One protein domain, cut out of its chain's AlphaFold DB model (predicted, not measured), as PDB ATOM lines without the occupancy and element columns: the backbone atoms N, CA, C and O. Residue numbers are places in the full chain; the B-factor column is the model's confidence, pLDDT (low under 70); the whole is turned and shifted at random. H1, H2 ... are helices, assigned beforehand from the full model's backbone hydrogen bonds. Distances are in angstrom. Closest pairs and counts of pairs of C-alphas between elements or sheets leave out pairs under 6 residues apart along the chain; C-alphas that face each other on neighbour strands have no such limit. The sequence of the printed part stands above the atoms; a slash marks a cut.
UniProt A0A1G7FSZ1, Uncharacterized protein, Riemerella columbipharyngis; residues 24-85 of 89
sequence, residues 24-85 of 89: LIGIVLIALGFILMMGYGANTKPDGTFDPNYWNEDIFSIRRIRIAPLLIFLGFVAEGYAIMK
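This is residues 24 to 85 of the 89 residues of an uncharacterized protein of Riemerella columbipharyngis (UniProt A0A1G7FSZ1). Two long helices, H3 and H1, lie side by side and run opposite ways in a slim rod, and the long link between H1 and H2 makes a loop that carries the rod on beyond them. The short helix H2 lies where this loop returns to H3. The printed part has 62 residues with three named helices, in the order H1, H2, H3, and no named strand: all helix. It is loose, with a radius of gyration of the C-alphas of 15.2 A, and spans 51 by 17 by 13 A.

H3, residues 62 to 84, measures 32.0 A and ends at C-alpha 84 (100.932, 6.250, 51.922). H1, residues 24 to 37, measures 20.2 A and begins at C-alpha 24 (99.111, -0.526, 64.886). H2 is residues 57 to 60.

H3 and H1 touch, with the closest C-alphas, those of Gly 75 and Gly 26, 4.1 A apart. They have a shallow tilt of 17 degrees, opposite ways. H2 and H3 are close but not clearly touching; their closest C-alphas, of Ile 59 and Ile 65, are 7.8 A apart. H1 and H2 are apart. Every O i to N i+4 pair is within hydrogen-bond range in H1, and 17 of 19 in H3; H2 is too short for such a pair.

The C-alphas farthest apart, of Asn 53 and Lys 85, are 51.1 A apart. The printed part has no cut. The link from H1 to H2, residues 38 to 56, is long; that from H2 to H3 is tight. No printed residue has a pLDDT under 70.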
ATOM      1  N   LEU A  24      99.523  -0.054  63.561       97.00
ATOM      2  CA  LEU A  24      99.111  -0.526  64.886       97.00
ATOM      3  C   LEU A  24      98.340   0.566  65.649       97.00
ATOM      4  O   LEU A  24      97.313   0.288  66.265       97.00
ATOM      5  N   ILE A  25      98.814   1.813  65.578       97.25
ATOM      6  CA  ILE A  25      98.141   2.961  66.194       97.25
ATOM      7  C   ILE A  25      96.756   3.179  65.568       97.25
ATOM      8  O   ILE A  25      95.790   3.365  66.308       97.25
ATOM      9  N   GLY A  26      96.642   3.127  64.238       97.69
ATOM     10  CA  GLY A  26      95.370   3.271  63.525       97.69
ATOM     11  C   GLY A  26      94.344   2.226  63.958       97.69
ATOM     12  O   GLY A  26      93.249   2.584  64.397       97.69
ATOM     13  N   ILE A  27      94.730   0.949  63.955       98.06
ATOM     14  CA  ILE A  27      93.898  -0.163  64.439       98.06
ATOM     15  C   ILE A  27      93.453   0.053  65.890       98.06
ATOM     16  O   ILE A  27      92.274  -0.137  66.198       98.06
ATOM     17  N   VAL A  28      94.358   0.462  66.785       98.25
ATOM     18  CA  VAL A  28      94.019   0.712  68.197       98.25
ATOM     19  C   VAL A  28      93.004   1.848  68.328       98.25
ATOM     20  O   VAL A  28      92.047   1.712  69.088       98.25
ATOM     21  N   LEU A  29      93.151   2.938  67.571       98.06
ATOM     22  CA  LEU A  29      92.184   4.042  67.565       98.06
ATOM     23  C   LEU A  29      90.805   3.589  67.066       98.06
ATOM     24  O   LEU A  29      89.793   3.900  67.696       98.06
ATOM     25  N   ILE A  30      90.756   2.807  65.985       98.12
ATOM     26  CA  ILE A  30      89.504   2.252  65.454       98.12
ATOM     27  C   ILE A  30      88.836   1.353  66.500       98.12
ATOM     28  O   ILE A  30      87.652   1.526  66.799       98.12
ATOM     29  N   ALA A  31      89.592   0.432  67.097       98.19
ATOM     30  CA  ALA A  31      89.087  -0.478  68.119       98.19
ATOM     31  C   ALA A  31      88.555   0.277  69.346       98.19
ATOM     32  O   ALA A  31      87.444   0.006  69.797       98.19
ATOM     33  N   LEU A  32      89.301   1.266  69.852       97.81
ATOM     34  CA  LEU A  32      88.863   2.114  70.964       97.81
ATOM     35  C   LEU A  32      87.598   2.902  70.622       97.81
ATOM     36  O   LEU A  32      86.701   3.009  71.456       97.81
ATOM     37  N   GLY A  33      87.498   3.419  69.398       96.94
ATOM     38  CA  GLY A  33      86.293   4.075  68.911       96.94
ATOM     39  C   GLY A  33      85.080   3.146  68.951       96.94
ATOM     40  O   GLY A  33      84.067   3.490  69.554       96.94
ATOM     41  N   PHE A  34      85.191   1.927  68.421       96.38
ATOM     42  CA  PHE A  34      84.099   0.950  68.502       96.38
ATOM     43  C   PHE A  34      83.763   0.541  69.940       96.38
ATOM     44  O   PHE A  34      82.585   0.435  70.276       96.38
ATOM     45  N   ILE A  35      84.761   0.376  70.809       96.44
ATOM     46  CA  ILE A  35      84.545   0.090  72.238       96.44
ATOM     47  C   ILE A  35      83.768   1.228  72.909       96.44
ATOM     48  O   ILE A  35      82.838   0.974  73.669       96.44
ATOM     49  N   LEU A  36      84.082   2.489  72.602       94.62
ATOM     50  CA  LEU A  36      83.354   3.641  73.143       94.62
ATOM     51  C   LEU A  36      81.902   3.726  72.647       94.62
ATOM     52  O   LEU A  36      81.074   4.311  73.348       94.62
ATOM     53  N   MET A  37      81.586   3.159  71.476       93.06
ATOM     54  CA  MET A  37      80.212   3.047  70.965       93.06
ATOM     55  C   MET A  37      79.404   1.940  71.653       93.06
ATOM     56  O   MET A  37      78.178   1.956  71.559       93.06
ATOM     57  N   MET A  38      80.056   0.995  72.341       91.50
ATOM     58  CA  MET A  38      79.370  -0.128  72.979       91.50
ATOM     59  C   MET A  38      78.382   0.325  74.062       91.50
ATOM     60  O   MET A  38      78.576   1.317  74.777       91.50
ATOM     61  N   GLY A  39      77.327  -0.473  74.205       88.25
ATOM     62  CA  GLY A  39      76.369  -0.433  75.301       88.25
ATOM     63  C   GLY A  39      74.950  -0.746  74.842       88.25
ATOM     64  O   GLY A  39      74.735  -1.190  73.716       88.25
ATOM     65  N   TYR A  40      73.990  -0.544  75.742       88.38
ATOM     66  CA  TYR A  40      72.589  -0.882  75.508       88.38
ATOM     67  C   TYR A  40      71.973  -0.073  74.362       88.38
ATOM     68  O   TYR A  40      72.275   1.112  74.186       88.38
ATOM     69  N   GLY A  41      71.124  -0.749  73.587       87.19
ATOM     70  CA  GLY A  41      70.375  -0.161  72.482       87.19
ATOM     71  C   GLY A  41      69.151   0.622  72.957       87.19
ATOM     72  O   GLY A  41      68.836   0.659  74.145       87.19
ATOM     73  N   ALA A  42      68.446   1.230  72.000       88.81
ATOM     74  CA  ALA A  42      67.314   2.116  72.266       88.81
ATOM     75  C   ALA A  42      66.181   1.448  73.067       88.81
ATOM     76  O   ALA A  42      65.650   2.059  73.980       88.81
ATOM     77  N   ASN A  43      65.878   0.177  72.792       92.81
ATOM     78  CA  ASN A  43      64.770  -0.555  73.420       92.81
ATOM     79  C   ASN A  43      65.269  -1.587  74.445       92.81
ATOM     80  O   ASN A  43      64.689  -2.661  74.604       92.81
ATOM     81  N   THR A  44      66.409  -1.311  75.083       90.94
ATOM     82  CA  THR A  44      67.019  -2.203  76.073       90.94
ATOM     83  C   THR A  44      67.071  -1.516  77.426       90.94
ATOM     84  O   THR A  44      67.689  -0.457  77.567       90.94
ATOM     85  N   LYS A  45      66.422  -2.128  78.415       87.25
ATOM     86  CA  LYS A  45      66.371  -1.652  79.797       87.25
ATOM     87  C   LYS A  45      67.750  -1.716  80.468       87.25
ATOM     88  O   LYS A  45      68.628  -2.443  79.998       87.25
ATOM     89  N   PRO A  46      67.948  -1.013  81.601       84.31
ATOM     90  CA  PRO A  46      69.205  -1.062  82.354       84.31
ATOM     91  C   PRO A  46      69.565  -2.465  82.872       84.31
ATOM     92  O   PRO A  46      70.728  -2.729  83.152       84.31
ATOM     93  N   ASP A  47      68.582  -3.364  82.979       87.94
ATOM     94  CA  ASP A  47      68.765  -4.778  83.336       87.94
ATOM     95  C   ASP A  47      69.202  -5.664  82.146       87.94
ATOM     96  O   ASP A  47      69.447  -6.857  82.315       87.94
ATOM     97  N   GLY A  48      69.325  -5.092  80.942       85.56
ATOM     98  CA  GLY A  48      69.700  -5.791  79.713       85.56
ATOM     99  C   GLY A  48      68.548  -6.489  78.987       85.56
ATOM    100  O   GLY A  48      68.784  -7.117  77.954       85.56
ATOM    101  N   THR A  49      67.312  -6.377  79.476       91.25
ATOM    102  CA  THR A  49      66.137  -6.963  78.820       91.25
ATOM    103  C   THR A  49      65.604  -6.066  77.701       91.25
ATOM    104  O   THR A  49      65.718  -4.839  77.743       91.25
ATOM    105  N   PHE A  50      65.032  -6.678  76.664       92.44
ATOM    106  CA  PHE A  50      64.421  -5.960  75.544       92.44
ATOM    107  C   PHE A  50      62.954  -5.624  75.843       92.44
ATOM    108  O   PHE A  50      62.187  -6.508  76.222       92.44
ATOM    109  N   ASP A  51      62.555  -4.369  75.630       93.38
ATOM    110  CA  ASP A  51      61.171  -3.900  75.764       93.38
ATOM    111  C   ASP A  51      60.852  -2.860  74.674       93.38
ATOM    112  O   ASP A  51      61.450  -1.783  74.679       93.38
ATOM    113  N   PRO A  52      59.911  -3.142  73.751       92.75
ATOM    114  CA  PRO A  52      59.551  -2.236  72.656       92.75
ATOM    115  C   PRO A  52      59.034  -0.859  73.083       92.75
ATOM    116  O   PRO A  52      59.085   0.068  72.279       92.75
ATOM    117  N   ASN A  53      58.498  -0.729  74.300       94.00
ATOM    118  CA  ASN A  53      57.913   0.522  74.797       94.00
ATOM    119  C   ASN A  53      58.900   1.342  75.639       94.00
ATOM    120  O   ASN A  53      58.567   2.438  76.091       94.00
ATOM    121  N   TYR A  54      60.092   0.806  75.893       92.44
ATOM    122  CA  TYR A  54      61.139   1.477  76.647       92.44
ATOM    123  C   TYR A  54      62.077   2.237  75.707       92.44
ATOM    124  O   TYR A  54      62.432   1.727  74.649       92.44
ATOM    125  N   TRP A  55      62.527   3.424  76.123       91.38
ATOM    126  CA  TRP A  55      63.494   4.228  75.379       91.38
ATOM    127  C   TRP A  55      64.726   4.549  76.225       91.38
ATOM    128  O   TRP A  55      64.622   5.130  77.304       91.38
ATOM    129  N   ASN A  56      65.900   4.189  75.714       89.12
ATOM    130  CA  ASN A  56      67.189   4.459  76.330       89.12
ATOM    131  C   ASN A  56      67.814   5.740  75.763       89.12
ATOM    132  O   ASN A  56      68.254   5.763  74.614       89.12
ATOM    133  N   GLU A  57      67.926   6.782  76.584       89.94
ATOM    134  CA  GLU A  57      68.538   8.054  76.183       89.94
ATOM    135  C   GLU A  57      70.074   7.998  76.071       89.94
ATOM    136  O   GLU A  57      70.667   8.826  75.373       89.94
ATOM    137  N   ASP A  58      70.739   6.993  76.656       86.44
ATOM    138  CA  ASP A  58      72.206   6.854  76.623       86.44
ATOM    139  C   ASP A  58      72.761   6.660  75.206       86.44
ATOM    140  O   ASP A  58      73.946   6.910  74.945       86.44
ATOM    141  N   ILE A  59      71.913   6.244  74.261       87.81
ATOM    142  CA  ILE A  59      72.267   6.170  72.839       87.81
ATOM    143  C   ILE A  59      72.664   7.544  72.281       87.81
ATOM    144  O   ILE A  59      73.488   7.609  71.369       87.81
ATOM    145  N   PHE A  60      72.152   8.638  72.864       90.31
ATOM    146  CA  PHE A  60      72.477  10.015  72.482       90.31
ATOM    147  C   PHE A  60      73.653  10.618  73.243       90.31
ATOM    148  O   PHE A  60      73.960  11.804  73.087       90.31
ATOM    149  N   SER A  61      74.355   9.811  74.036       91.94
ATOM    150  CA  SER A  61      75.549  10.261  74.735       91.94
ATOM    151  C   SER A  61      76.548  10.896  73.764       91.94
ATOM    152  O   SER A  61      76.919  10.315  72.738       91.94
ATOM    153  N   ILE A  62      77.061  12.075  74.135       93.56
ATOM    154  CA  ILE A  62      78.110  12.795  73.394       93.56
ATOM    155  C   ILE A  62      79.303  11.872  73.097       93.56
ATOM    156  O   ILE A  62      79.915  11.963  72.029       93.56
ATOM    157  N   ARG A  63      79.600  10.943  74.016       94.69
ATOM    158  CA  ARG A  63      80.652   9.938  73.855       94.69
ATOM    159  C   ARG A  63      80.409   9.044  72.637       94.69
ATOM    160  O   ARG A  63      81.319   8.898  71.830       94.69
ATOM    161  N   ARG A  64      79.206   8.479  72.494       93.69
ATOM    162  CA  ARG A  64      78.869   7.514  71.432       93.69
ATOM    163  C   ARG A  64      78.629   8.183  70.082       93.69
ATOM    164  O   ARG A  64      79.018   7.627  69.066       93.69
ATOM    165  N   ILE A  65      78.025   9.374  70.072       93.94
ATOM    166  CA  ILE A  65      77.656  10.066  68.825       93.94
ATOM    167  C   ILE A  65      78.797  10.909  68.255       93.94
ATOM    168  O   ILE A  65      78.931  11.006  67.039       93.94
ATOM    169  N   ARG A  66      79.611  11.551  69.101       95.62
ATOM    170  CA  ARG A  66      80.628  12.508  68.629       95.62
ATOM    171  C   ARG A  66      82.040  11.983  68.817       95.62
ATOM    172  O   ARG A  66      82.793  11.907  67.854       95.62
ATOM    173  N   ILE A  67      82.396  11.616  70.049       96.88
ATOM    174  CA  ILE A  67      83.781  11.256  70.386       96.88
ATOM    175  C   ILE A  67      84.174   9.950  69.698       96.88
ATOM    176  O   ILE A  67      85.224   9.883  69.065       96.88
ATOM    177  N   ALA A  68      83.326   8.928  69.792       96.75
ATOM    178  CA  ALA A  68      83.644   7.606  69.284       96.75
ATOM    179  C   ALA A  68      83.789   7.563  67.745       96.75
ATOM    180  O   ALA A  68      84.829   7.088  67.283       96.75
ATOM    181  N   PRO A  69      82.872   8.138  66.935       96.38
ATOM    182  CA  PRO A  69      83.035   8.162  65.481       96.38
ATOM    183  C   PRO A  69      84.216   9.025  65.031       96.38
ATOM    184  O   PRO A  69      84.893   8.680  64.066       96.38
ATOM    185  N   LEU A  70      84.520  10.109  65.756       98.00
ATOM    186  CA  LEU A  70      85.706  10.926  65.496       98.00
ATOM    187  C   LEU A  70      86.995  10.121  65.721       98.00
ATOM    188  O   LEU A  70      87.922  10.213  64.921       98.00
ATOM    189  N   LEU A  71      87.041   9.289  66.761       97.62
ATOM    190  CA  LEU A  71      88.182   8.420  67.061       97.62
ATOM    191  C   LEU A  71      88.393   7.357  65.971       97.62
ATOM    192  O   LEU A  71      89.520   7.160  65.516       97.62
ATOM    193  N   ILE A  72      87.303   6.749  65.490       98.25
ATOM    194  CA  ILE A  72      87.325   5.822  64.347       98.25
ATOM    195  C   ILE A  72      87.849   6.531  63.094       98.25
ATOM    196  O   ILE A  72      88.726   6.010  62.406       98.25
ATOM    197  N   PHE A  73      87.350   7.737  62.813       98.25
ATOM    198  CA  PHE A  73      87.789   8.536  61.673       98.25
ATOM    199  C   PHE A  73      89.290   8.848  61.734       98.25
ATOM    200  O   PHE A  73      89.999   8.634  60.752       98.25
ATOM    201  N   LEU A  74      89.798   9.282  62.891       98.12
ATOM    202  CA  LEU A  74      91.233   9.506  63.093       98.12
ATOM    203  C   LEU A  74      92.052   8.228  62.891       98.12
ATOM    204  O   LEU A  74      93.136   8.286  62.313       98.12
ATOM    205  N   GLY A  75      91.529   7.080  63.319       98.00
ATOM    206  CA  GLY A  75      92.152   5.786  63.068       98.00
ATOM    207  C   GLY A  75      92.268   5.466  61.574       98.00
ATOM    208  O   GLY A  75      93.351   5.117  61.111       98.00
ATOM    209  N   PHE A  76      91.212   5.691  60.787       98.19
ATOM    210  CA  PHE A  76      91.276   5.534  59.326       98.19
ATOM    211  C   PHE A  76      92.235   6.524  58.654       98.19
ATOM    212  O   PHE A  76      92.949   6.151  57.722       98.19
ATOM    213  N   VAL A  77      92.296   7.772  59.128       98.00
ATOM    214  CA  VAL A  77      93.283   8.754  58.651       98.00
ATOM    215  C   VAL A  77      94.709   8.278  58.953       98.00
ATOM    216  O   VAL A  77      95.581   8.381  58.088       98.00
ATOM    217  N   ALA A  78      94.948   7.716  60.142       97.12
ATOM    218  CA  ALA A  78      96.242   7.154  60.519       97.12
ATOM    219  C   ALA A  78      96.631   5.957  59.636       97.12
ATOM    220  O   ALA A  78      97.774   5.904  59.185       97.12
ATOM    221  N   GLU A  79      95.696   5.055  59.317       96.62
ATOM    222  CA  GLU A  79      95.923   3.955  58.364       96.62
ATOM    223  C   GLU A  79      96.260   4.463  56.963       96.62
ATOM    224  O   GLU A  79      97.244   4.038  56.354       96.62
ATOM    225  N   GLY A  80      95.481   5.425  56.460       96.12
ATOM    226  CA  GLY A  80      95.739   6.054  55.166       96.12
ATOM    227  C   GLY A  80      97.142   6.659  55.116       96.12
ATOM    228  O   GLY A  80      97.910   6.388  54.189       96.12
ATOM    229  N   TYR A  81      97.526   7.397  56.159       94.94
ATOM    230  CA  TYR A  81      98.879   7.929  56.301       94.94
ATOM    231  C   TYR A  81      99.937   6.816  56.365       94.94
ATOM    232  O   TYR A  81     100.956   6.900  55.675       94.94
ATOM    233  N   ALA A  82      99.706   5.763  57.149       94.00
ATOM    234  CA  ALA A  82     100.641   4.656  57.325       94.00
ATOM    235  C   ALA A  82     100.930   3.927  56.009       94.00
ATOM    236  O   ALA A  82     102.084   3.599  55.732       94.00
ATOM    237  N   ILE A  83      99.906   3.714  55.181       91.94
ATOM    238  CA  ILE A  83     100.029   3.059  53.874       91.94
ATOM    239  C   ILE A  83     100.721   3.985  52.868       91.94
ATOM    240  O   ILE A  83     101.608   3.553  52.129       91.94
ATOM    241  N   MET A  84     100.355   5.269  52.848       91.19
ATOM    242  CA  MET A  84     100.932   6.250  51.922       91.19
ATOM    243  C   MET A  84     102.384   6.606  52.246       91.19
ATOM    244  O   MET A  84     103.139   7.007  51.352       91.19
ATOM    245  N   LYS A  85     102.800   6.482  53.512       87.56
ATOM    246  CA  LYS A  85     104.148   6.829  53.962       87.56
ATOM    247  C   LYS A  85     105.183   5.957  53.253       87.56
ATOM    248  O   LYS A  85     105.428   4.814  53.615       87.56
TER     249      LYS A  85